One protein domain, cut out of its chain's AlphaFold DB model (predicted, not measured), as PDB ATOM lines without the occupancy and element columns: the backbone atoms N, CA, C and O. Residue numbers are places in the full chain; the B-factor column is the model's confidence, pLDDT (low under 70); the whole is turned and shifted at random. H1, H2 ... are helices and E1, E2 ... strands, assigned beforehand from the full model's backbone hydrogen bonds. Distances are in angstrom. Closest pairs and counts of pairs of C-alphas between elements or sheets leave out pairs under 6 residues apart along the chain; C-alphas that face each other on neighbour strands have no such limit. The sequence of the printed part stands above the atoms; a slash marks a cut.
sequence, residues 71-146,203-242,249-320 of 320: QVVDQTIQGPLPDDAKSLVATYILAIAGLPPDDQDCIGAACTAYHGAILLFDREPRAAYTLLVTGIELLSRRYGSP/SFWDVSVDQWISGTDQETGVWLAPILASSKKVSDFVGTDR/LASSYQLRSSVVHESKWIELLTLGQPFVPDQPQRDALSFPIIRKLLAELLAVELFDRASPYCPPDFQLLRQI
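AT A GLANCE: This is residues 71 to 146, 203 to 242 and 249 to 320 of the 320 residues of an uncharacterized protein of Burkholderiales bacterium PBB3 (UniProt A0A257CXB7). Three long helices, H2, H3 and H8, lie side by side as a bundle, with H1 slanting away from one end of it and H6 crossing H3 towards the other end. A hairpin of two strands, E1 and E2, extends from the region where H8 begins, and its tip, residues 217 to 222, sticks out freely; the last stretch, residues 306 to 320, leaves the far end of H8 and runs past H1. The printed part has 188 residues with eight named helices and two named strands, in the order H1 H2 H3 H4 E1 E2 H5 H6 H7 H8, and its class is mostly helix; the sheet, in the order E1 - E2, is antiparallel. The whole is compact, with a radius of gyration of the C-alphas of 18.1 A, and spans 51 by 47 by 31 A.

HOW THE PARTS SIT: After residues 71 to 84, which hold no named element, comes H1, residues 85 to 97. H2, residues 101 to 120, is close to H1 but not clearly touching, with Ile 96 and Gln 104 closest, their C-alphas 7.1 A apart; the tilt of 37 degrees is only just steep. H3, residues 125 to 143, forms a helical hairpin with H2: they touch, with the C-alphas of Ala 117 and Ala 128 closest at 3.9 A, at a shallow tilt of 14 degrees, opposite ways. H4 is residues 203 to 206, E1 208 to 213 and E2 227 to 233. E1 and E2 are a hairpin, antiparallel at 157 degrees, with N 209 and O 232 at 2.8 A and N 213 and O 227 at 2.9 A, within hydrogen-bond range. H5, residues 235 to 238, is close to H4 but not clearly touching, the closest C-alphas being those of Trp 205 and Ser 235 at 4.9 A. H6, residues 249 to 262, touches H3 at residues 126 to 133 of H3 alone; the closest C-alphas, of Thr 130 and Arg 256, are 5.4 A apart, and the tilt is steep, 62 degrees, opposite ways. H7, residues 268 to 271, touches H3 too, with the C-alphas of Pro 125 and Leu 268 closest at 6.9 A. H8, residues 287 to 305, touches H3 at a shallow tilt of 27 degrees, the same way, with the C-alphas of Ile 136 and Leu 294 closest at 5.9 A. H8 touches H2 at a shallow tilt of 20 degrees, opposite ways, with the C-alphas of Ile 107 and Leu 298 closest at 6.9 A. H1 and H8 only just touch, only at their ends, with 3 pairs of C-alphas within 8 A; the closest, of Ala 95 and Phe 303, are 6.3 A apart. H3 is the hub, touching four helices. Among the pairs that stay apart are H1 and H3, and H6 and H8. Every O i to N i+4 pair is within hydrogen-bond range in H1, H3, H6 and H8, and 15 of 16 are in H2; H4, H5 and H7 are too short for such a pair.

IN THESE COORDINATES: H1 begins at C-alpha 85, (22.727, -35.974, -37.415), and measures 18.4 A. H2 measures 27.9 A and H3 27.0 A. E1 is 15.5 A long and E2 17.9 A. H6 begins at C-alpha 249, (47.095, -37.477, -54.444), and is 19.0 A long. H8, 26.8 A, ends at C-alpha 305, (43.440, -39.104, -29.957). H4, H5 and H7 have four residues each.

THE WHOLE: The C-alphas farthest apart, of Pro 146 and Glu 219, are 59.1 A apart. Residues 147 to 202 are not printed, with 25.0 A between C-alphas 146 and 203, and neither are 243 to 248, with 10.1 A between C-alphas 242 and 249. The links from E1 to E2 and from H7 to H8 are long. The mean pLDDT of the printed part is 83.5; 31 residues are under 70, among them residues 71 to 73, 265 to 282 and 318 to 320.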
ATOM      1  N   GLN A  71      25.911 -26.506 -57.455       63.94
ATOM      2  CA  GLN A  71      24.964 -27.622 -57.432       63.94
ATOM      3  C   GLN A  71      25.344 -28.718 -58.426       63.94
ATOM      4  O   GLN A  71      24.828 -29.827 -58.343       63.94
ATOM      5  N   VAL A  72      26.235 -28.443 -59.375       62.88
ATOM      6  CA  VAL A  72      26.789 -29.471 -60.247       62.88
ATOM      7  C   VAL A  72      27.980 -30.114 -59.548       62.88
ATOM      8  O   VAL A  72      27.973 -31.316 -59.386       62.88
ATOM      9  N   VAL A  73      28.961 -29.373 -59.043       67.44
ATOM     10  CA  VAL A  73      30.302 -29.891 -58.691       67.44
ATOM     11  C   VAL A  73      30.322 -30.889 -57.507       67.44
ATOM     12  O   VAL A  73      31.053 -31.881 -57.598       67.44
ATOM     13  N   ASP A  74      29.531 -30.681 -56.441       75.06
ATOM     14  CA  ASP A  74      29.420 -31.578 -55.265       75.06
ATOM     15  C   ASP A  74      27.985 -31.610 -54.722       75.06
ATOM     16  O   ASP A  74      27.583 -30.850 -53.841       75.06
ATOM     17  N   GLN A  75      27.209 -32.540 -55.265       76.50
ATOM     18  CA  GLN A  75      25.794 -32.700 -54.943       76.50
ATOM     19  C   GLN A  75      25.543 -33.330 -53.574       76.50
ATOM     20  O   GLN A  75      24.430 -33.254 -53.065       76.50
ATOM     21  N   THR A  76      26.559 -33.902 -52.926       82.12
ATOM     22  CA  THR A  76      26.380 -34.472 -51.588       82.12
ATOM     23  C   THR A  76      26.152 -33.379 -50.540       82.12
ATOM     24  O   THR A  76      25.440 -33.612 -49.571       82.12
ATOM     25  N   ILE A  77      26.738 -32.186 -50.717       82.25
ATOM     26  CA  ILE A  77      26.590 -31.062 -49.768       82.25
ATOM     27  C   ILE A  77      25.144 -30.547 -49.721       82.25
ATOM     28  O   ILE A  77      24.693 -30.083 -48.680       82.25
ATOM     29  N   GLN A  78      24.423 -30.655 -50.837       77.44
ATOM     30  CA  GLN A  78      23.040 -30.189 -50.980       77.44
ATOM     31  C   GLN A  78      22.007 -31.243 -50.544       77.44
ATOM     32  O   GLN A  78      20.803 -31.024 -50.670       77.44
ATOM     33  N   GLY A  79      22.465 -32.405 -50.068       81.81
ATOM     34  CA  GLY A  79      21.594 -33.463 -49.575       81.81
ATOM     35  C   GLY A  79      20.893 -33.093 -48.260       81.81
ATOM     36  O   GLY A  79      21.345 -32.204 -47.533       81.81
ATOM     37  N   PRO A  80      19.789 -33.780 -47.923       84.31
ATOM     38  CA  PRO A  80      19.124 -33.614 -46.638       84.31
ATOM     39  C   PRO A  80      20.043 -34.015 -45.475       84.31
ATOM     40  O   PRO A  80      20.960 -34.826 -45.620       84.31
ATOM     41  N   LEU A  81      19.763 -33.472 -44.286       85.00
ATOM     42  CA  LEU A  81      20.438 -33.900 -43.062       85.00
ATOM     43  C   LEU A  81      20.130 -35.377 -42.777       85.00
ATOM     44  O   LEU A  81      18.953 -35.748 -42.816       85.00
ATOM     45  N   PRO A  82      21.135 -36.190 -42.412       85.62
ATOM     46  CA  PRO A  82      20.897 -37.583 -42.076       85.62
ATOM     47  C   PRO A  82      20.059 -37.706 -40.795       85.62
ATOM     48  O   PRO A  82      20.005 -36.799 -39.950       85.62
ATOM     49  N   ASP A  83      19.382 -38.839 -40.639       85.56
ATOM     50  CA  ASP A  83      18.480 -39.080 -39.508       85.56
ATOM     51  C   ASP A  83      19.223 -39.037 -38.162       85.56
ATOM     52  O   ASP A  83      18.723 -38.486 -37.177       85.56
ATOM     53  N   ASP A  84      20.469 -39.507 -38.147       87.69
ATOM     54  CA  ASP A  84      21.364 -39.580 -36.992       87.69
ATOM     55  C   ASP A  84      22.229 -38.317 -36.785       87.69
ATOM     56  O   ASP A  84      23.132 -38.311 -35.943       87.69
ATOM     57  N   ALA A  85      21.937 -37.210 -37.485       86.31
ATOM     58  CA  ALA A  85      22.727 -35.974 -37.415       86.31
ATOM     59  C   ALA A  85      22.959 -35.483 -35.974       86.31
ATOM     60  O   ALA A  85      24.056 -35.046 -35.627       86.31
ATOM     61  N   LYS A  86      21.941 -35.588 -35.108       84.88
ATOM     62  CA  LYS A  86      22.027 -35.156 -33.703       84.88
ATOM     63  C   LYS A  86      23.082 -35.957 -32.930       84.88
ATOM     64  O   LYS A  86      23.895 -35.367 -32.219       84.88
ATOM     65  N   SER A  87      23.064 -37.284 -33.063       87.06
ATOM     66  CA  SER A  87      24.043 -38.165 -32.420       87.06
ATOM     67  C   SER A  87      25.439 -37.961 -32.992       87.06
ATOM     68  O   SER A  87      26.389 -37.898 -32.221       87.06
ATOM     69  N   LEU A  88      25.569 -37.785 -34.310       87.12
ATOM     70  CA  LEU A  88      26.861 -37.512 -34.941       87.12
ATOM     71  C   LEU A  88      27.484 -36.224 -34.397       87.12
ATOM     72  O   LEU A  88      28.623 -36.242 -33.941       87.12
ATOM     73  N   VAL A  89      26.728 -35.123 -34.362       87.69
ATOM     74  CA  VAL A  89      27.221 -33.846 -33.825       87.69
ATOM     75  C   VAL A  89      27.667 -33.993 -32.371       87.69
ATOM     76  O   VAL A  89      28.758 -33.544 -32.024       87.69
ATOM     77  N   ALA A  90      26.872 -34.661 -31.529       86.44
ATOM     78  CA  ALA A  90      27.243 -34.900 -30.137       86.44
ATOM     79  C   ALA A  90      28.556 -35.695 -30.023       86.44
ATOM     80  O   ALA A  90      29.449 -35.293 -29.281       86.44
ATOM     81  N   THR A  91      28.709 -36.767 -30.803       89.62
ATOM     82  CA  THR A  91      29.923 -37.595 -30.832       89.62
ATOM     83  C   THR A  91      31.165 -36.786 -31.215       89.62
ATOM     84  O   THR A  91      32.196 -36.900 -30.554       89.62
ATOM     85  N   TYR A  92      31.077 -35.931 -32.236       90.38
ATOM     86  CA  TYR A  92      32.204 -35.086 -32.644       90.38
ATOM     87  C   TYR A  92      32.539 -34.015 -31.600       90.38
ATOM     88  O   TYR A  92      33.715 -33.798 -31.323       90.38
ATOM     89  N   ILE A  93      31.538 -33.379 -30.978       88.75
ATOM     90  CA  ILE A  93      31.761 -32.400 -29.898       88.75
ATOM     91  C   ILE A  93      32.502 -33.051 -28.727       88.75
ATOM     92  O   ILE A  93      33.487 -32.499 -28.240       88.75
ATOM     93  N   LEU A  94      32.050 -34.233 -28.301       88.75
ATOM     94  CA  LEU A  94      32.677 -34.993 -27.221       88.75
ATOM     95  C   LEU A  94      34.129 -35.340 -27.544       88.75
ATOM     96  O   LEU A  94      35.007 -35.156 -26.703       88.75
ATOM     97  N   ALA A  95      34.385 -35.806 -28.767       90.44
ATOM     98  CA  ALA A  95      35.729 -36.165 -29.183       90.44
ATOM     99  C   ALA A  95      36.653 -34.939 -29.247       90.44
ATOM    100  O   ALA A  95      37.775 -35.002 -28.755       90.44
ATOM    101  N   ILE A  96      36.174 -33.800 -29.765       90.31
ATOM    102  CA  ILE A  96      36.957 -32.555 -29.824       90.31
ATOM    103  C   ILE A  96      37.302 -32.075 -28.415       90.31
ATOM    104  O   ILE A  96      38.444 -31.705 -28.150       90.31
ATOM    105  N   ALA A  97      36.337 -32.114 -27.495       88.50
ATOM    106  CA  ALA A  97      36.554 -31.705 -26.114       88.50
ATOM    107  C   ALA A  97      37.529 -32.626 -25.355       88.50
ATOM    108  O   ALA A  97      38.165 -32.194 -24.395       88.50
ATOM    109  N   GLY A  98      37.678 -33.875 -25.805       90.19
ATOM    110  CA  GLY A  98      38.640 -34.845 -25.285       90.19
ATOM    111  C   GLY A  98      40.048 -34.766 -25.883       90.19
ATOM    112  O   GLY A  98      40.895 -35.578 -25.502       90.19
ATOM    113  N   LEU A  99      40.324 -33.851 -26.820       93.06
ATOM    114  CA  LEU A  99      41.639 -33.742 -27.462       93.06
ATOM    115  C   LEU A  99      42.682 -33.040 -26.571       93.06
ATOM    116  O   LEU A  99      42.352 -32.057 -25.903       93.06
ATOM    117  N   PRO A 100      43.964 -33.450 -26.628       93.31
ATOM    118  CA  PRO A 100      45.078 -32.672 -26.083       93.31
ATOM    119  C   PRO A 100      45.235 -31.304 -26.782       93.31
ATOM    120  O   PRO A 100      44.975 -31.225 -27.984       93.31
ATOM    121  N   PRO A 101      45.732 -30.250 -26.098       89.88
ATOM    122  CA  PRO A 101      45.849 -28.900 -26.669       89.88
ATOM    123  C   PRO A 101      46.584 -28.836 -28.015       89.88
ATOM    124  O   PRO A 101      46.074 -28.257 -28.969       89.88
ATOM    125  N   ASP A 102      47.735 -29.502 -28.137       88.88
ATOM    126  CA  ASP A 102      48.512 -29.477 -29.384       88.88
ATOM    127  C   ASP A 102      47.763 -30.100 -30.578       88.88
ATOM    128  O   ASP A 102      47.985 -29.725 -31.733       88.88
ATOM    129  N   ASP A 103      46.895 -31.079 -30.313       93.38
ATOM    130  CA  ASP A 103      46.112 -31.751 -31.348       93.38
ATOM    131  C   ASP A 103      44.827 -30.961 -31.655       93.38
ATOM    132  O   ASP A 103      44.383 -30.963 -32.806       93.38
ATOM    133  N   GLN A 104      44.286 -30.206 -30.685       90.81
ATOM    134  CA  GLN A 104      43.181 -29.259 -30.898       90.81
ATOM    135  C   GLN A 104      43.545 -28.182 -31.922       90.81
ATOM    136  O   GLN A 104      42.742 -27.913 -32.813       90.81
ATOM    137  N   ASP A 105      44.749 -27.611 -31.850       92.06
ATOM    138  CA  ASP A 105      45.184 -26.577 -32.795       92.06
ATOM    139  C   ASP A 105      45.255 -27.120 -34.229       92.06
ATOM    140  O   ASP A 105      44.723 -26.526 -35.172       92.06
ATOM    141  N   CYS A 106      45.884 -28.288 -34.409       94.81
ATOM    142  CA  CYS A 106      46.050 -28.892 -35.729       94.81
ATOM    143  C   CYS A 106      44.717 -29.381 -36.317       94.81
ATOM    144  O   CYS A 106      44.387 -29.054 -37.462       94.81
ATOM    145  N   ILE A 107      43.933 -30.133 -35.537       94.62
ATOM    146  CA  ILE A 107      42.629 -30.655 -35.968       94.62
ATOM    147  C   ILE A 107      41.645 -29.500 -36.166       94.62
ATOM    148  O   ILE A 107      40.929 -29.479 -37.163       94.62
ATOM    149  N   GLY A 108      41.652 -28.494 -35.290       93.06
ATOM    150  CA  GLY A 108      40.833 -27.289 -35.411       93.06
ATOM    151  C   GLY A 108      41.128 -26.498 -36.686       93.06
ATOM    152  O   GLY A 108      40.199 -26.106 -37.400       93.06
ATOM    153  N   ALA A 109      42.404 -26.327 -37.042       94.19
ATOM    154  CA  ALA A 109      42.794 -25.692 -38.301       94.19
ATOM    155  C   ALA A 109      42.339 -26.507 -39.527       94.19
ATOM    156  O   ALA A 109      41.804 -25.939 -40.482       94.19
ATOM    157  N   ALA A 110      42.480 -27.835 -39.494       96.56
ATOM    158  CA  ALA A 110      42.019 -28.711 -40.571       96.56
ATOM    159  C   ALA A 110      40.478 -28.740 -40.696       96.56
ATOM    160  O   ALA A 110      39.956 -28.673 -41.811       96.56
ATOM    161  N   CYS A 111      39.741 -28.738 -39.581       95.31
ATOM    162  CA  CYS A 111      38.284 -28.564 -39.541       95.31
ATOM    163  C   CYS A 111      37.857 -27.203 -40.106       95.31
ATOM    164  O   CYS A 111      36.893 -27.123 -40.866       95.31
ATOM    165  N   THR A 112      38.592 -26.137 -39.786       94.88
ATOM    166  CA  THR A 112      38.343 -24.793 -40.329       94.88
ATOM    167  C   THR A 112      38.559 -24.767 -41.839       94.88
ATOM    168  O   THR A 112      37.745 -24.198 -42.561       94.88
ATOM    169  N   ALA A 113      39.604 -25.433 -42.339       95.12
ATOM    170  CA  ALA A 113      39.837 -25.574 -43.771       95.12
ATOM    171  C   ALA A 113      38.719 -26.381 -44.455       95.12
ATOM    172  O   ALA A 113      38.224 -25.969 -45.503       95.12
ATOM    173  N   TYR A 114      38.265 -27.478 -43.838       95.75
ATOM    174  CA  TYR A 114      37.129 -28.271 -44.316       95.75
ATOM    175  C   TYR A 114      35.840 -27.439 -44.393       95.75
ATOM    176  O   TYR A 114      35.173 -27.409 -45.427       95.75
ATOM    177  N   HIS A 115      35.504 -26.716 -43.323       94.31
ATOM    178  CA  HIS A 115      34.320 -25.864 -43.274       94.31
ATOM    179  C   HIS A 115      34.411 -24.692 -44.261       94.31
ATOM    180  O   HIS A 115      33.477 -24.449 -45.023       94.31
ATOM    181  N   GLY A 116      35.554 -24.005 -44.301       90.19
ATOM    182  CA  GLY A 116      35.813 -22.917 -45.240       90.19
ATOM    183  C   GLY A 116      35.732 -23.373 -46.695       90.19
ATOM    184  O   GLY A 116      35.204 -22.644 -47.529       90.19
ATOM    185  N   ALA A 117      36.173 -24.598 -46.998       91.81
ATOM    186  CA  ALA A 117      36.008 -25.179 -48.323       91.81
ATOM    187  C   ALA A 117      34.531 -25.332 -48.698       91.81
ATOM    188  O   ALA A 117      34.161 -24.938 -49.795       91.81
ATOM    189  N   ILE A 118      33.686 -25.834 -47.791       89.38
ATOM    190  CA  ILE A 118      32.238 -25.948 -48.030       89.38
ATOM    191  C   ILE A 118      31.611 -24.567 -48.266       89.38
ATOM    192  O   ILE A 118      30.855 -24.401 -49.213       89.38
ATOM    193  N   LEU A 119      31.958 -23.562 -47.454       85.56
ATOM    194  CA  LEU A 119      31.403 -22.206 -47.588       85.56
ATOM    195  C   LEU A 119      31.844 -21.482 -48.866       85.56
ATOM    196  O   LEU A 119      31.092 -20.679 -49.421       85.56
ATOM    197  N   LEU A 120      33.086 -21.703 -49.302       84.25
ATOM    198  CA  LEU A 120      33.629 -21.069 -50.502       84.25
ATOM    199  C   LEU A 120      33.259 -21.806 -51.777       84.25
ATOM    200  O   LEU A 120      33.365 -21.212 -52.845       84.25
ATOM    201  N   PHE A 121      32.850 -23.067 -51.677       79.12
ATOM    202  CA  PHE A 121      32.673 -23.954 -52.814       79.12
ATOM    203  C   PHE A 121      31.835 -23.343 -53.939       79.12
ATOM    204  O   PHE A 121      32.236 -23.402 -55.102       79.12
ATOM    205  N   ASP A 122      30.738 -22.673 -53.583       71.75
ATOM    206  CA  ASP A 122      29.804 -22.126 -54.563       71.75
ATOM    207  C   ASP A 122      30.351 -20.906 -55.321       71.75
ATOM    208  O   ASP A 122      29.941 -20.601 -56.442       71.75
ATOM    209  N   ARG A 123      31.299 -20.191 -54.711       72.31
ATOM    210  CA  ARG A 123      31.805 -18.901 -55.201       72.31
ATOM    211  C   ARG A 123      33.212 -19.018 -55.772       72.31
ATOM    212  O   ARG A 123      33.494 -18.487 -56.837       72.31
ATOM    213  N   GLU A 124      34.082 -19.730 -55.068       78.12
ATOM    214  CA  GLU A 124      35.499 -19.904 -55.378       78.12
ATOM    215  C   GLU A 124      35.912 -21.378 -55.202       78.12
ATOM    216  O   GLU A 124      36.658 -21.728 -54.282       78.12
ATOM    217  N   PRO A 125      35.475 -22.270 -56.108       76.75
ATOM    218  CA  PRO A 125      35.737 -23.715 -56.049       76.75
ATOM    219  C   PRO A 125      37.237 -24.051 -56.027       76.75
ATOM    220  O   PRO A 125      37.653 -25.051 -55.445       76.75
ATOM    221  N   ARG A 126      38.080 -23.195 -56.618       79.50
ATOM    222  CA  ARG A 126      39.547 -23.340 -56.619       79.50
ATOM    223  C   ARG A 126      40.144 -23.098 -55.236       79.50
ATOM    224  O   ARG A 126      40.993 -23.866 -54.780       79.50
ATOM    225  N   ALA A 127      39.684 -22.040 -54.567       84.88
ATOM    226  CA  ALA A 127      40.073 -21.748 -53.194       84.88
ATOM    227  C   ALA A 127      39.553 -22.844 -52.260       84.88
ATOM    228  O   ALA A 127      40.306 -23.348 -51.432       84.88
ATOM    229  N   ALA A 128      38.312 -23.292 -52.464       89.00
ATOM    230  CA  ALA A 128      37.729 -24.402 -51.723       89.00
ATOM    231  C   ALA A 128      38.552 -25.694 -51.864       89.00
ATOM    232  O   ALA A 128      38.913 -26.312 -50.865       89.00
ATOM    233  N   TYR A 129      38.922 -26.080 -53.088       90.06
ATOM    234  CA  TYR A 129      39.777 -27.244 -53.332       90.06
ATOM    235  C   TYR A 129      41.146 -27.107 -52.650       90.06
ATOM    236  O   TYR A 129      41.625 -28.031 -51.992       90.06
ATOM    237  N   THR A 130      41.755 -25.922 -52.751       92.19
ATOM    238  CA  THR A 130      43.034 -25.604 -52.103       92.19
ATOM    239  C   THR A 130      42.947 -25.716 -50.584       92.19
ATOM    240  O   THR A 130      43.882 -26.225 -49.962       92.19
ATOM    241  N   LEU A 131      41.836 -25.289 -49.977       95.00
ATOM    242  CA  LEU A 131      41.599 -25.439 -48.543       95.00
ATOM    243  C   LEU A 131      41.517 -26.909 -48.136       95.00
ATOM    244  O   LEU A 131      42.154 -27.283 -47.155       95.00
ATOM    245  N   LEU A 132      40.827 -27.759 -48.900       96.12
ATOM    246  CA  LEU A 132      40.773 -29.185 -48.573       96.12
ATOM    247  C   LEU A 132      42.159 -29.844 -48.629       96.12
ATOM    248  O   LEU A 132      42.544 -30.552 -47.698       96.12
ATOM    249  N   VAL A 133      42.940 -29.574 -49.682       96.06
ATOM    250  CA  VAL A 133      44.324 -30.070 -49.783       96.06
ATOM    251  C   VAL A 133      45.173 -29.526 -48.630       96.06
ATOM    252  O   VAL A 133      45.926 -30.276 -48.020       96.06
ATOM    253  N   THR A 134      45.005 -28.252 -48.269       95.62
ATOM    254  CA  THR A 134      45.719 -27.635 -47.141       95.62
ATOM    255  C   THR A 134      45.339 -28.285 -45.805       95.62
ATOM    256  O   THR A 134      46.216 -28.528 -44.983       95.62
ATOM    257  N   GLY A 135      44.067 -28.635 -45.589       97.25
ATOM    258  CA  GLY A 135      43.621 -29.363 -44.397       97.25
ATOM    259  C   GLY A 135      44.302 -30.727 -44.264       97.25
ATOM    260  O   GLY A 135      44.810 -31.063 -43.198       97.25
ATOM    261  N   ILE A 136      44.397 -31.479 -45.365       98.06
ATOM    262  CA  ILE A 136      45.126 -32.756 -45.392       98.06
ATOM    263  C   ILE A 136      46.629 -32.527 -45.169       98.06
ATOM    264  O   ILE A 136      47.260 -33.286 -44.436       98.06
ATOM    265  N   GLU A 137      47.210 -31.475 -45.754       96.00
ATOM    266  CA  GLU A 137      48.618 -31.115 -45.554       96.00
ATOM    267  C   GLU A 137      48.926 -30.821 -44.082       96.00
ATOM    268  O   GLU A 137      49.911 -31.345 -43.560       96.00
ATOM    269  N   LEU A 138      48.073 -30.057 -43.391       95.62
ATOM    270  CA  LEU A 138      48.206 -29.774 -41.958       95.62
ATOM    271  C   LEU A 138      48.249 -31.065 -41.133       95.62
ATOM    272  O   LEU A 138      49.185 -31.257 -40.355       95.62
ATOM    273  N   LEU A 139      47.297 -31.974 -41.365       97.12
ATOM    274  CA  LEU A 139      47.269 -33.276 -40.697       97.12
ATOM    275  C   LEU A 139      48.517 -34.103 -41.034       97.12
ATOM    276  O   LEU A 139      49.159 -34.649 -40.142       97.12
ATOM    277  N   SER A 140      48.925 -34.139 -42.305       96.06
ATOM    278  CA  SER A 140      50.104 -34.897 -42.740       96.06
ATOM    279  C   SER A 140      51.405 -34.386 -42.120       96.06
ATOM    280  O   SER A 140      52.291 -35.173 -41.815       96.06
ATOM    281  N   ARG A 141      51.528 -33.076 -41.890       92.81
ATOM    282  CA  ARG A 141      52.712 -32.481 -41.262       92.81
ATOM    283  C   ARG A 141      52.808 -32.809 -39.781       92.81
ATOM    284  O   ARG A 141      53.914 -32.925 -39.261       92.81
ATOM    285  N   ARG A 142      51.662 -32.906 -39.109       94.31
ATOM    286  CA  ARG A 142      51.583 -33.191 -37.676       94.31
ATOM    287  C   ARG A 142      51.666 -34.691 -37.383       94.31
ATOM    288  O   ARG A 142      52.336 -35.071 -36.429       94.31
ATOM    289  N   TYR A 143      51.005 -35.517 -38.191       94.94
ATOM    290  CA  TYR A 143      50.784 -36.942 -37.913       94.94
ATOM    291  C   TYR A 143      51.433 -37.885 -38.934       94.94
ATOM    292  O   TYR A 143      51.568 -39.079 -38.675       94.94
ATOM    293  N   GLY A 144      51.843 -37.378 -40.095       91.56
ATOM    294  CA  GLY A 144      52.558 -38.153 -41.104       91.56
ATOM    295  C   GLY A 144      54.044 -38.304 -40.789       91.56
ATOM    296  O   GLY A 144      54.646 -37.508 -40.071       91.56
ATOM    297  N   SER A 145      54.651 -39.339 -41.369       86.69
ATOM    298  CA  SER A 145      56.093 -39.569 -41.289       86.69
ATOM    299  C   SER A 145      56.768 -39.092 -42.578       86.69
ATOM    300  O   SER A 145      56.451 -39.618 -43.649       86.69
ATOM    301  N   PRO A 146      57.670 -38.098 -42.518       83.06
ATOM    302  CA  PRO A 146      58.422 -37.684 -43.691       83.06
ATOM    303  C   PRO A 146      59.419 -38.775 -44.106       83.06
ATOM    304  O   PRO A 146      59.938 -39.480 -43.236       83.06
ATOM    305  N   SER A 203      37.375 -49.116 -44.670       95.19
ATOM    306  CA  SER A 203      35.982 -48.685 -44.842       95.19
ATOM    307  C   SER A 203      35.826 -47.395 -45.654       95.19
ATOM    308  O   SER A 203      34.736 -47.123 -46.147       95.19
ATOM    309  N   PHE A 204      36.886 -46.591 -45.807       96.25
ATOM    310  CA  PHE A 204      36.874 -45.374 -46.624       96.25
ATOM    311  C   PHE A 204      36.457 -45.657 -48.070       96.25
ATOM    312  O   PHE A 204      35.711 -44.880 -48.664       96.25
ATOM    313  N   TRP A 205      36.912 -46.778 -48.629       95.44
ATOM    314  CA  TRP A 205      36.634 -47.140 -50.016       95.44
ATOM    315  C   TRP A 205      35.148 -47.397 -50.263       95.44
ATOM    316  O   TRP A 205      34.667 -47.140 -51.363       95.44
ATOM    317  N   ASP A 206      34.425 -47.825 -49.227       96.19
ATOM    318  CA  ASP A 206      32.989 -48.095 -49.254       96.19
ATOM    319  C   ASP A 206      32.120 -46.870 -48.941       96.19
ATOM    320  O   ASP A 206      30.894 -46.961 -49.012       96.19
ATOM    321  N   VAL A 207      32.718 -45.721 -48.606       94.00
ATOM    322  CA  VAL A 207      31.965 -44.500 -48.296       94.00
ATOM    323  C   VAL A 207      31.185 -44.041 -49.523       94.00
ATOM    324  O   VAL A 207      31.751 -43.849 -50.602       94.00
ATOM    325  N   SER A 208      29.887 -43.796 -49.344       92.19
ATOM    326  CA  SER A 208      29.035 -43.263 -50.401       92.19
ATOM    327  C   SER A 208      29.360 -41.805 -50.730       92.19
ATOM    328  O   SER A 208      29.488 -40.928 -49.859       92.19
ATOM    329  N   VAL A 209      29.451 -41.546 -52.026       90.50
ATOM    330  CA  VAL A 209      29.377 -40.237 -52.660       90.50
ATOM    331  C   VAL A 209      27.992 -40.165 -53.286       90.50
ATOM    332  O   VAL A 209      27.707 -40.841 -54.274       90.50
ATOM    333  N   ASP A 210      27.121 -39.377 -52.666       89.25
ATOM    334  CA  ASP A 210      25.720 -39.289 -53.055       89.25
ATOM    335  C   ASP A 210      25.496 -38.133 -54.016       89.25
ATOM    336  O   ASP A 210      25.999 -37.018 -53.828       89.25
ATOM    337  N   GLN A 211      24.699 -38.407 -55.034       84.81
ATOM    338  CA  GLN A 211      24.292 -37.463 -56.044       84.81
ATOM    339  C   GLN A 211      22.850 -37.025 -55.775       84.81
ATOM    340  O   GLN A 211      21.903 -37.683 -56.206       84.81
ATOM    341  N   TRP A 212      22.681 -35.914 -55.060       83.81
ATOM    342  CA  TRP A 212      21.375 -35.294 -54.843       83.81
ATOM    343  C   TRP A 212      21.057 -34.284 -55.940       83.81
ATOM    344  O   TRP A 212      21.821 -33.352 -56.191       83.81
ATOM    345  N   ILE A 213      19.907 -34.452 -56.582       79.25
ATOM    346  CA  ILE A 213      19.420 -33.548 -57.620       79.25
ATOM    347  C   ILE A 213      18.196 -32.825 -57.076       79.25
ATOM    348  O   ILE A 213      17.232 -33.451 -56.641       79.25
ATOM    349  N   SER A 214      18.243 -31.497 -57.098       73.31
ATOM    350  CA  SER A 214      17.069 -30.666 -56.832       73.31
ATOM    351  C   SER A 214      16.354 -30.393 -58.150       73.31
ATOM    352  O   SER A 214      16.993 -30.018 -59.133       73.31
ATOM    353  N   GLY A 215      15.042 -30.613 -58.175       70.62
ATOM    354  CA  GLY A 215      14.189 -30.234 -59.298       70.62
ATOM    355  C   GLY A 215      13.484 -28.909 -59.030       70.62
ATOM    356  O   GLY A 215      13.362 -28.484 -57.883       70.62
ATOM    357  N   THR A 216      12.977 -28.281 -60.082       72.06
ATOM    358  CA  THR A 216      11.981 -27.212 -59.982       72.06
ATOM    359  C   THR A 216      10.677 -27.692 -60.597       72.06
ATOM    360  O   THR A 216      10.668 -28.356 -61.635       72.06
ATOM    361  N   ASP A 217       9.570 -27.377 -59.939       73.44
ATOM    362  CA  ASP A 217       8.240 -27.569 -60.494       73.44
ATOM    363  C   ASP A 217       8.068 -26.643 -61.709       73.44
ATOM    364  O   ASP A 217       8.306 -25.436 -61.619       73.44
ATOM    365  N   GLN A 218       7.709 -27.209 -62.863       67.94
ATOM    366  CA  GLN A 218       7.660 -26.464 -64.127       67.94
ATOM    367  C   GLN A 218       6.496 -25.469 -64.203       67.94
ATOM    368  O   GLN A 218       6.577 -24.511 -64.967       67.94
ATOM    369  N   GLU A 219       5.421 -25.681 -63.443       71.62
ATOM    370  CA  GLU A 219       4.230 -24.828 -63.475       71.62
ATOM    371  C   GLU A 219       4.351 -23.661 -62.492       71.62
ATOM    372  O   GLU A 219       3.914 -22.545 -62.775       71.62
ATOM    373  N   THR A 220       4.966 -23.908 -61.336       72.25
ATOM    374  CA  THR A 220       5.042 -22.948 -60.226       72.25
ATOM    375  C   THR A 220       6.423 -22.317 -60.049       72.25
ATOM    376  O   THR A 220       6.545 -21.299 -59.369       72.25
ATOM    377  N   GLY A 221       7.473 -22.905 -60.631       62.31
ATOM    378  CA  GLY A 221       8.863 -22.480 -60.448       62.31
ATOM    379  C   GLY A 221       9.419 -22.748 -59.044       62.31
ATOM    380  O   GLY A 221      10.517 -22.289 -58.723       62.31
ATOM    381  N   VAL A 222       8.679 -23.460 -58.189       72.56
ATOM    382  CA  VAL A 222       9.077 -23.764 -56.810       72.56
ATOM    383  C   VAL A 222      10.104 -24.896 -56.799       72.56
ATOM    384  O   VAL A 222       9.994 -25.866 -57.548       72.56
ATOM    385  N   TRP A 223      11.110 -24.786 -55.929       69.81
ATOM    386  CA  TRP A 223      12.081 -25.856 -55.705       69.81
ATOM    387  C   TRP A 223      11.413 -27.077 -55.070       69.81
ATOM    388  O   TRP A 223      10.773 -26.982 -54.023       69.81
ATOM    389  N   LEU A 224      11.595 -28.231 -55.703       77.94
ATOM    390  CA  LEU A 224      11.181 -29.524 -55.180       77.94
ATOM    391  C   LEU A 224      12.199 -30.028 -54.157       77.94
ATOM    392  O   LEU A 224      13.374 -29.652 -54.178       77.94
ATOM    393  N   ALA A 225      11.748 -30.927 -53.281       80.31
ATOM    394  CA  ALA A 225      12.645 -31.631 -52.376       80.31
ATOM    395  C   ALA A 225      13.744 -32.369 -53.177       80.31
ATOM    396  O   ALA A 225      13.431 -32.973 -54.210       80.31
ATOM    397  N   PRO A 226      15.013 -32.347 -52.723       82.81
ATOM    398  CA  PRO A 226      16.093 -33.056 -53.399       82.81
ATOM    399  C   PRO A 226      15.814 -34.560 -53.478       82.81
ATOM    400  O   PRO A 226      15.422 -35.180 -52.489       82.81
ATOM    401  N   ILE A 227      16.073 -35.157 -54.639       85.00
ATOM    402  CA  ILE A 227      16.001 -36.605 -54.854       85.00
ATOM    403  C   ILE A 227      17.408 -37.191 -54.956       85.00
ATOM    404  O   ILE A 227      18.295 -36.605 -55.580       85.00
ATOM    405  N   LEU A 228      17.623 -38.361 -54.354       87.62
ATOM    406  CA  LEU A 228      18.866 -39.106 -54.525       87.62
ATOM    407  C   LEU A 228      18.854 -39.759 -55.910       87.62
ATOM    408  O   LEU A 228      18.124 -40.720 -56.143       87.62
ATOM    409  N   ALA A 229      19.643 -39.222 -56.835       86.06
ATOM    410  CA  ALA A 229      19.701 -39.697 -58.212       86.06
ATOM    411  C   ALA A 229      20.654 -40.880 -58.381       86.06
ATOM    412  O   ALA A 229      20.365 -41.820 -59.119       86.06
ATOM    413  N   SER A 230      21.797 -40.844 -57.697       87.00
ATOM    414  CA  SER A 230      22.734 -41.962 -57.660       87.00
ATOM    415  C   SER A 230      23.530 -41.964 -56.359       87.00
ATOM    416  O   SER A 230      23.707 -40.933 -55.714       87.00
ATOM    417  N   SER A 231      24.008 -43.139 -55.966       90.88
ATOM    418  CA  SER A 231      24.960 -43.307 -54.872       90.88
ATOM    419  C   SER A 231      26.031 -44.266 -55.359       90.88
ATOM    420  O   SER A 231      25.721 -45.362 -55.833       90.88
ATOM    421  N   LYS A 232      27.285 -43.824 -55.320       90.75
ATOM    422  CA  LYS A 232      28.452 -44.622 -55.703       90.75
ATOM    423  C   LYS A 232      29.468 -44.590 -54.582       90.75
ATOM    424  O   LYS A 232      29.556 -43.610 -53.847       90.75
ATOM    425  N   LYS A 233      30.260 -45.643 -54.466       93.44
ATOM    426  CA  LYS A 233      31.337 -45.720 -53.486       93.44
ATOM    427  C   LYS A 233      32.526 -44.883 -53.935       93.44
ATOM    428  O   LYS A 233      32.743 -44.697 -55.132       93.44
ATOM    429  N   VAL A 234      33.357 -44.435 -52.995       92.12
ATOM    430  CA  VAL A 234      34.654 -43.813 -53.320       92.12
ATOM    431  C   VAL A 234      35.468 -44.713 -54.261       92.12
ATOM    432  O   VAL A 234      36.033 -44.218 -55.241       92.12
ATOM    433  N   SER A 235      35.471 -46.030 -54.022       92.75
ATOM    434  CA  SER A 235      36.158 -47.018 -54.863       92.75
ATOM    435  C   SER A 235      35.747 -46.978 -56.334       92.75
ATOM    436  O   SER A 235      36.579 -47.253 -57.194       92.75
ATOM    437  N   ASP A 236      34.506 -46.596 -56.642       88.88
ATOM    438  CA  ASP A 236      33.998 -46.559 -58.018       88.88
ATOM    439  C   ASP A 236      34.666 -45.453 -58.854       88.88
ATOM    440  O   ASP A 236      34.593 -45.469 -60.082       88.88
ATOM    441  N   PHE A 237      35.336 -44.495 -58.201       85.31
ATOM    442  CA  PHE A 237      35.975 -43.351 -58.853       85.31
ATOM    443  C   PHE A 237      37.496 -43.429 -58.888       85.31
ATOM    444  O   PHE A 237      38.126 -42.927 -59.821       85.31
ATOM    445  N   VAL A 238      38.101 -44.004 -57.849       87.69
ATOM    446  CA  VAL A 238      39.564 -44.015 -57.688       87.69
ATOM    447  C   VAL A 238      40.161 -45.417 -57.630       87.69
ATOM    448  O   VAL A 238      41.383 -45.540 -57.682       87.69
ATOM    449  N   GLY A 239      39.327 -46.459 -57.581       87.25
ATOM    450  CA  GLY A 239      39.752 -47.822 -57.283       87.25
ATOM    451  C   GLY A 239      40.160 -47.996 -55.817       87.25
ATOM    452  O   GLY A 239      40.137 -47.055 -55.028       87.25
ATOM    453  N   THR A 240      40.542 -49.215 -55.446       90.00
ATOM    454  CA  THR A 240      41.073 -49.538 -54.106       90.00
ATOM    455  C   THR A 240      42.598 -49.663 -54.088       90.00
ATOM    456  O   THR A 240      43.191 -49.897 -53.035       90.00
ATOM    457  N   ASP A 241      43.252 -49.524 -55.245       91.00
ATOM    458  CA  ASP A 241      44.707 -49.579 -55.352       91.00
ATOM    459  C   ASP A 241      45.335 -48.327 -54.723       91.00
ATOM    460  O   ASP A 241      45.269 -47.215 -55.262       91.00
ATOM    461  N   ARG A 242      45.984 -48.522 -53.571       90.25
ATOM    462  CA  ARG A 242      46.648 -47.452 -52.820       90.25
ATOM    463  C   ARG A 242      47.802 -46.811 -53.599       90.25
ATOM    464  O   ARG A 242      48.091 -45.642 -53.352       90.25
ATOM    465  N   LEU A 249      46.768 -38.428 -55.510       93.62
ATOM    466  CA  LEU A 249      47.095 -37.477 -54.444       93.62
ATOM    467  C   LEU A 249      48.284 -36.581 -54.814       93.62
ATOM    468  O   LEU A 249      48.263 -35.398 -54.480       93.62
ATOM    469  N   ALA A 250      49.283 -37.103 -55.533       90.81
ATOM    470  CA  ALA A 250      50.396 -36.304 -56.048       90.81
ATOM    471  C   ALA A 250      49.913 -35.215 -56.997       90.81
ATOM    472  O   ALA A 250      50.193 -34.036 -56.784       90.81
ATOM    473  N   SER A 251      49.111 -35.605 -57.983       90.44
ATOM    474  CA  SER A 251      48.503 -34.679 -58.934       90.44
ATOM    475  C   SER A 251      47.623 -33.652 -58.229       90.44
ATOM    476  O   SER A 251      47.643 -32.477 -58.576       90.44
ATOM    477  N   SER A 252      46.899 -34.063 -57.185       92.00
ATOM    478  CA  SER A 252      46.059 -33.170 -56.380       92.00
ATOM    479  C   SER A 252      46.871 -32.116 -55.620       92.00
ATOM    480  O   SER A 252      46.496 -30.941 -55.604       92.00
ATOM    481  N   TYR A 253      47.993 -32.522 -55.023       91.38
ATOM    482  CA  TYR A 253      48.917 -31.631 -54.322       91.38
ATOM    483  C   TYR A 253      49.617 -30.666 -55.291       91.38
ATOM    484  O   TYR A 253      49.664 -29.461 -55.043       91.38
ATOM    485  N   GLN A 254      50.084 -31.172 -56.437       88.06
ATOM    486  CA  GLN A 254      50.711 -30.355 -57.476       88.06
ATOM    487  C   GLN A 254      49.728 -29.353 -58.082       88.06
ATOM    488  O   GLN A 254      50.073 -28.191 -58.290       88.06
ATOM    489  N   LEU A 255      48.479 -29.770 -58.303       87.00
ATOM    490  CA  LEU A 255      47.412 -28.898 -58.774       87.00
ATOM    491  C   LEU A 255      47.212 -27.721 -57.810       87.00
ATOM    492  O   LEU A 255      47.262 -26.569 -58.239       87.00
ATOM    493  N   ARG A 256      47.103 -27.989 -56.501       88.06
ATOM    494  CA  ARG A 256      47.068 -26.940 -55.468       88.06
ATOM    495  C   ARG A 256      48.302 -26.035 -55.526       88.06
ATOM    496  O   ARG A 256      48.159 -24.820 -55.454       88.06
ATOM    497  N   SER A 257      49.498 -26.609 -55.660       84.06
ATOM    498  CA  SER A 257      50.749 -25.846 -55.763       84.06
ATOM    499  C   SER A 257      50.721 -24.872 -56.949       84.06
ATOM    500  O   SER A 257      50.965 -23.680 -56.770       84.06
ATOM    501  N   SER A 258      50.301 -25.334 -58.130       81.56
ATOM    502  CA  SER A 258      50.204 -24.496 -59.335       81.56
ATOM    503  C   SER A 258      49.168 -23.371 -59.212       81.56
ATOM    504  O   SER A 258      49.391 -22.264 -59.694       81.56
ATOM    505  N   VAL A 259      48.053 -23.591 -58.509       80.75
ATOM    506  CA  VAL A 259      47.071 -22.521 -58.246       80.75
ATOM    507  C   VAL A 259      47.672 -21.440 -57.367       80.75
ATOM    508  O   VAL A 259      47.522 -20.257 -57.655       80.75
ATOM    509  N   VAL A 260      48.345 -21.846 -56.291       79.88
ATOM    510  CA  VAL A 260      48.865 -20.920 -55.281       79.88
ATOM    511  C   VAL A 260      50.086 -20.157 -55.793       79.88
ATOM    512  O   VAL A 260      50.211 -18.966 -55.528       79.88
ATOM    513  N   HIS A 261      50.988 -20.829 -56.509       77.31
ATOM    514  CA  HIS A 261      52.293 -20.274 -56.874       77.31
ATOM    515  C   HIS A 261      52.370 -19.784 -58.320       77.31
ATOM    516  O   HIS A 261      53.066 -18.812 -58.594       77.31
ATOM    517  N   GLU A 262      51.642 -20.417 -59.237       76.50
ATOM    518  CA  GLU A 262      51.684 -20.093 -60.670       76.50
ATOM    519  C   GLU A 262      50.419 -19.356 -61.130       76.50
ATOM    520  O   GLU A 262      50.303 -18.999 -62.299       76.50
ATOM    521  N   SER A 263      49.453 -19.127 -60.227       71.12
ATOM    522  CA  SER A 263      48.130 -18.570 -60.553       71.12
ATOM    523  C   SER A 263      47.425 -19.336 -61.680       71.12
ATOM    524  O   SER A 263      46.655 -18.764 -62.458       71.12
ATOM    525  N   LYS A 264      47.701 -20.644 -61.793       70.31
ATOM    526  CA  LYS A 264      47.161 -21.478 -62.865       70.31
ATOM    527  C   LYS A 264      45.643 -21.572 -62.743       70.31
ATOM    528  O   LYS A 264      45.097 -21.878 -61.681       70.31
ATOM    529  N   TRP A 265      44.954 -21.333 -63.856       65.94
ATOM    530  CA  TRP A 265      43.506 -21.486 -63.919       65.94
ATOM    531  C   TRP A 265      43.127 -22.972 -63.910       65.94
ATOM    532  O   TRP A 265      43.674 -23.757 -64.685       65.94
ATOM    533  N   ILE A 266      42.181 -23.359 -63.048       67.12
ATOM    534  CA  ILE A 266      41.585 -24.701 -63.050       67.12
ATOM    535  C   ILE A 266      40.127 -24.578 -63.454       67.12
ATOM    536  O   ILE A 266      39.376 -23.801 -62.861       67.12
ATOM    537  N   GLU A 267      39.722 -25.380 -64.432       65.44
ATOM    538  CA  GLU A 267      38.323 -25.475 -64.814       65.44
ATOM    539  C   GLU A 267      37.497 -26.133 -63.705       65.44
ATOM    540  O   GLU A 267      37.863 -27.158 -63.128       65.44
ATOM    541  N   LEU A 268      36.331 -25.551 -63.437       63.03
ATOM    542  CA  LEU A 268      35.333 -26.082 -62.510       63.03
ATOM    543  C   LEU A 268      34.988 -27.547 -62.804       63.03
ATOM    544  O   LEU A 268      34.864 -28.343 -61.877       63.03
ATOM    545  N   LEU A 269      34.900 -27.920 -64.085       58.59
ATOM    546  CA  LEU A 269      34.668 -29.301 -64.508       58.59
ATOM    547  C   LEU A 269      35.825 -30.229 -64.134       58.59
ATOM    548  O   LEU A 269      35.574 -31.371 -63.776       58.59
ATOM    549  N   THR A 270      37.070 -29.750 -64.136       62.62
ATOM    550  CA  THR A 270      38.236 -30.519 -63.674       62.62
ATOM    551  C   THR A 270      38.155 -30.815 -62.176       62.62
ATOM    552  O   THR A 270      38.571 -31.888 -61.736       62.62
ATOM    553  N   LEU A 271      37.549 -29.916 -61.393       69.19
ATOM    554  CA  LEU A 271      37.345 -30.079 -59.948       69.19
ATOM    555  C   LEU A 271      36.034 -30.804 -59.589       69.19
ATOM    556  O   LEU A 271      35.962 -31.433 -58.532       69.19
ATOM    557  N   GLY A 272      35.009 -30.736 -60.443       64.12
ATOM    558  CA  GLY A 272      33.633 -31.157 -60.138       64.12
ATOM    559  C   GLY A 272      33.166 -32.459 -60.763       64.12
ATOM    560  O   GLY A 272      33.750 -32.908 -61.731       64.12
ATOM    561  N   GLN A 273      32.105 -33.043 -60.198       62.03
ATOM    562  CA  GLN A 273      31.376 -34.256 -60.618       62.03
ATOM    563  C   GLN A 273      32.222 -35.461 -61.041       62.03
ATOM    564  O   GLN A 273      32.688 -35.533 -62.178       62.03
ATOM    565  N   PRO A 274      32.307 -36.492 -60.189       56.81
ATOM    566  CA  PRO A 274      32.888 -37.764 -60.582       56.81
ATOM    567  C   PRO A 274      31.908 -38.647 -61.399       56.81
ATOM    568  O   PRO A 274      32.249 -39.769 -61.760       56.81
ATOM    569  N   PHE A 275      30.698 -38.155 -61.717       53.59
ATOM    570  CA  PHE A 275      29.614 -38.910 -62.370       53.59
ATOM    571  C   PHE A 275      29.420 -38.625 -63.865       53.59
ATOM    572  O   PHE A 275      28.486 -39.168 -64.448       53.59
ATOM    573  N   VAL A 276      30.264 -37.800 -64.497       57.72
ATOM    574  CA  VAL A 276      30.166 -37.544 -65.944       57.72
ATOM    575  C   VAL A 276      30.626 -38.801 -66.701       57.72
ATOM    576  O   VAL A 276      31.802 -39.158 -66.581       57.72
ATOM    577  N   PRO A 277      29.744 -39.489 -67.455       44.72
ATOM    578  CA  PRO A 277      30.149 -40.606 -68.303       44.72
ATOM    579  C   PRO A 277      31.147 -40.105 -69.357       44.72
ATOM    580  O   PRO A 277      31.014 -38.985 -69.841       44.72
ATOM    581  N   ASP A 278      32.146 -40.919 -69.694       47.78
ATOM    582  CA  ASP A 278      33.139 -40.664 -70.755       47.78
ATOM    583  C   ASP A 278      34.183 -39.565 -70.512       47.78
ATOM    584  O   ASP A 278      34.890 -39.162 -71.439       47.78
ATOM    585  N   GLN A 279      34.372 -39.106 -69.273       51.34
ATOM    586  CA  GLN A 279      35.549 -38.287 -68.995       51.34
ATOM    587  C   GLN A 279      36.828 -39.132 -68.899       51.34
ATOM    588  O   GLN A 279      36.827 -40.164 -68.219       51.34
ATOM    589  N   PRO A 280      37.941 -38.693 -69.525       51.75
ATOM    590  CA  PRO A 280      39.230 -39.350 -69.362       51.75
ATOM    591  C   PRO A 280      39.585 -39.423 -67.873       51.75
ATOM    592  O   PRO A 280      39.283 -38.497 -67.114       51.75
ATOM    593  N   GLN A 281      40.200 -40.535 -67.454       55.31
ATOM    594  CA  GLN A 281      40.663 -40.722 -66.078       55.31
ATOM    595  C   GLN A 281      41.434 -39.478 -65.632       55.31
ATOM    596  O   GLN A 281      42.498 -39.173 -66.159       55.31
ATOM    597  N   ARG A 282      40.869 -38.738 -64.675       66.69
ATOM    598  CA  ARG A 282      41.503 -37.524 -64.161       66.69
ATOM    599  C   ARG A 282      42.727 -37.898 -63.340       66.69
ATOM    600  O   ARG A 282      42.650 -38.782 -62.479       66.69
ATOM    601  N   ASP A 283      43.821 -37.179 -63.557       78.75
ATOM    602  CA  ASP A 283      45.042 -37.367 -62.777       78.75
ATOM    603  C   ASP A 283      44.864 -36.887 -61.334       78.75
ATOM    604  O   ASP A 283      45.341 -37.545 -60.419       78.75
ATOM    605  N   ALA A 284      44.152 -35.781 -61.097       87.44
ATOM    606  CA  ALA A 284      43.842 -35.285 -59.752       87.44
ATOM    607  C   ALA A 284      42.500 -35.824 -59.228       87.44
ATOM    608  O   ALA A 284      41.589 -36.145 -59.996       87.44
ATOM    609  N   LEU A 285      42.368 -35.900 -57.903       89.81
ATOM    610  CA  LEU A 285      41.120 -36.269 -57.242       89.81
ATOM    611  C   LEU A 285      40.090 -35.147 -57.402       89.81
ATOM    612  O   LEU A 285      40.423 -33.966 -57.325       89.81
ATOM    613  N   SER A 286      38.824 -35.509 -57.592       88.25
ATOM    614  CA  SER A 286      37.740 -34.527 -57.623       88.25
ATOM    615  C   SER A 286      37.457 -33.971 -56.225       88.25
ATOM    616  O   SER A 286      37.769 -34.592 -55.203       88.25
ATOM    617  N   PHE A 287      36.828 -32.798 -56.175       89.19
ATOM    618  CA  PHE A 287      36.491 -32.118 -54.928       89.19
ATOM    619  C   PHE A 287      35.685 -32.996 -53.952       89.19
ATOM    620  O   PHE A 287      36.108 -33.091 -52.797       89.19
ATOM    621  N   PRO A 288      34.610 -33.709 -54.364       89.94
ATOM    622  CA  PRO A 288      33.861 -34.562 -53.439       89.94
ATOM    623  C   PRO A 288      34.730 -35.659 -52.814       89.94
ATOM    624  O   PRO A 288      34.590 -35.961 -51.630       89.94
ATOM    625  N   ILE A 289      35.669 -36.221 -53.583       92.69
ATOM    626  CA  ILE A 289      36.557 -37.292 -53.118       92.69
ATOM    627  C   ILE A 289      37.578 -36.758 -52.117       92.69
ATOM    628  O   ILE A 289      37.734 -37.340 -51.045       92.69
ATOM    629  N   ILE A 290      38.228 -35.624 -52.408       94.56
ATOM    630  CA  ILE A 290      39.134 -34.986 -51.441       94.56
ATOM    631  C   ILE A 290      38.377 -34.570 -50.177       94.56
ATOM    632  O   ILE A 290      38.902 -34.722 -49.076       94.56
ATOM    633  N   ARG A 291      37.145 -34.070 -50.302       94.94
ATOM    634  CA  ARG A 291      36.338 -33.676 -49.145       94.94
ATOM    635  C   ARG A 291      36.039 -34.875 -48.252       94.94
ATOM    636  O   ARG A 291      36.264 -34.801 -47.047       94.94
ATOM    637  N   LYS A 292      35.582 -35.988 -48.830       95.06
ATOM    638  CA  LYS A 292      35.361 -37.243 -48.093       95.06
ATOM    639  C   LYS A 292      36.654 -37.757 -47.460       95.06
ATOM    640  O   LYS A 292      36.626 -38.175 -46.308       95.06
ATOM    641  N   LEU A 293      37.780 -37.664 -48.169       97.31
ATOM    642  CA  LEU A 293      39.092 -38.037 -47.644       97.31
ATOM    643  C   LEU A 293      39.489 -37.188 -46.431       97.31
ATOM    644  O   LEU A 293      39.877 -37.742 -45.410       97.31
ATOM    645  N   LEU A 294      39.370 -35.858 -46.508       98.06
ATOM    646  CA  LEU A 294      39.675 -34.987 -45.372       98.06
ATOM    647  C   LEU A 294      38.738 -35.267 -44.189       98.06
ATOM    648  O   LEU A 294      39.210 -35.330 -43.060       98.06
ATOM    649  N   ALA A 295      37.442 -35.482 -44.434       96.94
ATOM    650  CA  ALA A 295      36.494 -35.848 -43.382       96.94
ATOM    651  C   ALA A 295      36.875 -37.169 -42.689       96.94
ATOM    652  O   ALA A 295      36.825 -37.250 -41.464       96.94
ATOM    653  N   GLU A 296      37.294 -38.179 -43.456       97.56
ATOM    654  CA  GLU A 296      37.759 -39.461 -42.918       97.56
ATOM    655  C   GLU A 296      39.062 -39.308 -42.128       97.56
ATOM    656  O   GLU A 296      39.162 -39.809 -41.015       97.56
ATOM    657  N   LEU A 297      40.047 -38.574 -42.654       98.12
ATOM    658  CA  LEU A 297      41.310 -38.322 -41.953       98.12
ATOM    659  C   LEU A 297      41.094 -37.537 -40.654       98.12
ATOM    660  O   LEU A 297      41.704 -37.858 -39.639       98.12
ATOM    661  N   LEU A 298      40.204 -36.540 -40.671       97.31
ATOM    662  CA  LEU A 298      39.785 -35.820 -39.472       97.31
ATOM    663  C   LEU A 298      39.140 -36.764 -38.465       97.31
ATOM    664  O   LEU A 298      39.496 -36.711 -37.296       97.31
ATOM    665  N   ALA A 299      38.225 -37.632 -38.903       96.00
ATOM    666  CA  ALA A 299      37.584 -38.602 -38.023       96.00
ATOM    667  C   ALA A 299      38.613 -39.558 -37.402       96.00
ATOM    668  O   ALA A 299      38.605 -39.744 -36.190       96.00
ATOM    669  N   VAL A 300      39.518 -40.123 -38.206       96.62
ATOM    670  CA  VAL A 300      40.578 -41.023 -37.729       96.62
ATOM    671  C   VAL A 300      41.431 -40.341 -36.662       96.62
ATOM    672  O   VAL A 300      41.548 -40.865 -35.561       96.62
ATOM    673  N   GLU A 301      41.981 -39.156 -36.940       96.75
ATOM    674  CA  GLU A 301      42.835 -38.476 -35.958       96.75
ATOM    675  C   GLU A 301      42.055 -38.016 -34.728       96.75
ATOM    676  O   GLU A 301      42.556 -38.112 -33.612       96.75
ATOM    677  N   LEU A 302      40.819 -37.549 -34.910       94.56
ATOM    678  CA  LEU A 302      39.967 -37.122 -33.811       94.56
ATOM    679  C   LEU A 302      39.686 -38.279 -32.846       94.56
ATOM    680  O   LEU A 302      39.882 -38.130 -31.644       94.56
ATOM    681  N   PHE A 303      39.253 -39.433 -33.358       94.44
ATOM    682  CA  PHE A 303      38.860 -40.564 -32.518       94.44
ATOM    683  C   PHE A 303      40.044 -41.383 -31.993       94.44
ATOM    684  O   PHE A 303      39.933 -41.935 -30.903       94.44
ATOM    685  N   ASP A 304      41.180 -41.424 -32.696       94.88
ATOM    686  CA  ASP A 304      42.395 -42.085 -32.193       94.88
ATOM    687  C   ASP A 304      43.024 -41.323 -31.010       94.88
ATOM    688  O   ASP A 304      43.767 -41.905 -30.218       94.88
ATOM    689  N   ARG A 305      42.762 -40.011 -30.904       93.00
ATOM    690  CA  ARG A 305      43.440 -39.104 -29.957       93.00
ATOM    691  C   ARG A 305      42.544 -38.586 -28.844       93.00
ATOM    692  O   ARG A 305      43.054 -38.169 -27.803       93.00
ATOM    693  N   ALA A 306      41.232 -38.578 -29.055       92.38
ATOM    694  CA  ALA A 306      40.287 -38.128 -28.050       92.38
ATOM    695  C   ALA A 306      40.314 -39.053 -26.827       92.38
ATOM    696  O   ALA A 306      40.110 -40.262 -26.923       92.38
ATOM    697  N   SER A 307      40.515 -38.464 -25.651       90.31
ATOM    698  CA  SER A 307      40.262 -39.144 -24.382       90.31
ATOM    699  C   SER A 307      38.779 -39.040 -24.010       90.31
ATOM    700  O   SER A 307      38.119 -38.076 -24.408       90.31
ATOM    701  N   PRO A 308      38.227 -39.986 -23.226       86.81
ATOM    702  CA  PRO A 308      36.868 -39.865 -22.714       86.81
ATOM    703  C   PRO A 308      36.671 -38.525 -21.996       86.81
ATOM    704  O   PRO A 308      37.386 -38.211 -21.045       86.81
ATOM    705  N   TYR A 309      35.694 -37.743 -22.451       81.25
ATOM    706  CA  TYR A 309      35.370 -36.436 -21.894       81.25
ATOM    707  C   TYR A 309      33.906 -36.397 -21.458       81.25
ATOM    708  O   TYR A 309      33.018 -36.829 -22.193       81.25
ATOM    709  N   CYS A 310      33.659 -35.871 -20.258       75.50
ATOM    710  CA  CYS A 310      32.315 -35.615 -19.756       75.50
ATOM    711  C   CYS A 310      32.044 -34.106 -19.852       75.50
ATOM    712  O   CYS A 310      32.578 -33.348 -19.040       75.50
ATOM    713  N   PRO A 311      31.267 -33.649 -20.844       68.12
ATOM    714  CA  PRO A 311      30.961 -32.238 -21.015       68.12
ATOM    715  C   PRO A 311      30.009 -31.750 -19.918       68.12
ATOM    716  O   PRO A 311      29.302 -32.560 -19.313       68.12
ATOM    717  N   PRO A 312      29.942 -30.429 -19.679       73.38
ATOM    718  CA  PRO A 312      28.828 -29.850 -18.940       73.38
ATOM    719  C   PRO A 312      27.504 -30.155 -19.659       73.38
ATOM    720  O   PRO A 312      27.490 -30.324 -20.881       73.38
ATOM    721  N   ASP A 313      26.398 -30.205 -18.912       70.75
ATOM    722  CA  ASP A 313      25.067 -30.482 -19.465       70.75
ATOM    723  C   ASP A 313      24.753 -29.543 -20.643       70.75
ATOM    724  O   ASP A 313      24.565 -28.338 -20.470       70.75
ATOM    725  N   PHE A 314      24.679 -30.098 -21.857       68.75
ATOM    726  CA  PHE A 314      24.255 -29.379 -23.055       68.75
ATOM    727  C   PHE A 314      23.147 -30.149 -23.776       68.75
ATOM    728  O   PHE A 314      23.171 -31.376 -23.876       68.75
ATOM    729  N   GLN A 315      22.153 -29.426 -24.297       69.25
ATOM    730  CA  GLN A 315      21.058 -30.005 -25.074       69.25
ATOM    731  C   GLN A 315      21.161 -29.566 -26.534       69.25
ATOM    732  O   GLN A 315      21.052 -28.382 -26.843       69.25
ATOM    733  N   LEU A 316      21.322 -30.529 -27.444       68.06
ATOM    734  CA  LEU A 316      21.183 -30.284 -28.881       68.06
ATOM    735  C   LEU A 316      19.709 -30.460 -29.280       68.06
ATOM    736  O   LEU A 316      19.151 -31.556 -29.158       68.06
ATOM    737  N   LEU A 317      19.056 -29.395 -29.741       71.88
ATOM    738  CA  LEU A 317      17.664 -29.426 -30.197       71.88
ATOM    739  C   LEU A 317      17.624 -29.500 -31.729       71.88
ATOM    740  O   LEU A 317      18.264 -28.697 -32.400       71.88
ATOM    741  N   ARG A 318      16.863 -30.452 -32.281       63.12
ATOM    742  CA  ARG A 318      16.482 -30.477 -33.702       63.12
ATOM    743  C   ARG A 318      15.013 -30.077 -33.761       63.12
ATOM    744  O   ARG A 318      14.174 -30.824 -33.266       63.12
ATOM    745  N   GLN A 319      14.724 -28.891 -34.287       54.72
ATOM    746  CA  GLN A 319      13.355 -28.522 -34.649       54.72
ATOM    747  C   GLN A 319      13.065 -29.162 -36.011       54.72
ATOM    748  O   GLN A 319      13.869 -29.012 -36.931       54.72
ATOM    749  N   ILE A 320      12.003 -29.967 -36.076       51.34
ATOM    750  CA  ILE A 320      11.482 -30.581 -37.305       51.34
ATOM    751  C   ILE A 320      10.409 -29.650 -37.857       51.34
ATOM    752  O   ILE A 320       9.590 -29.188 -37.028       51.34
TER     753      ILE A 320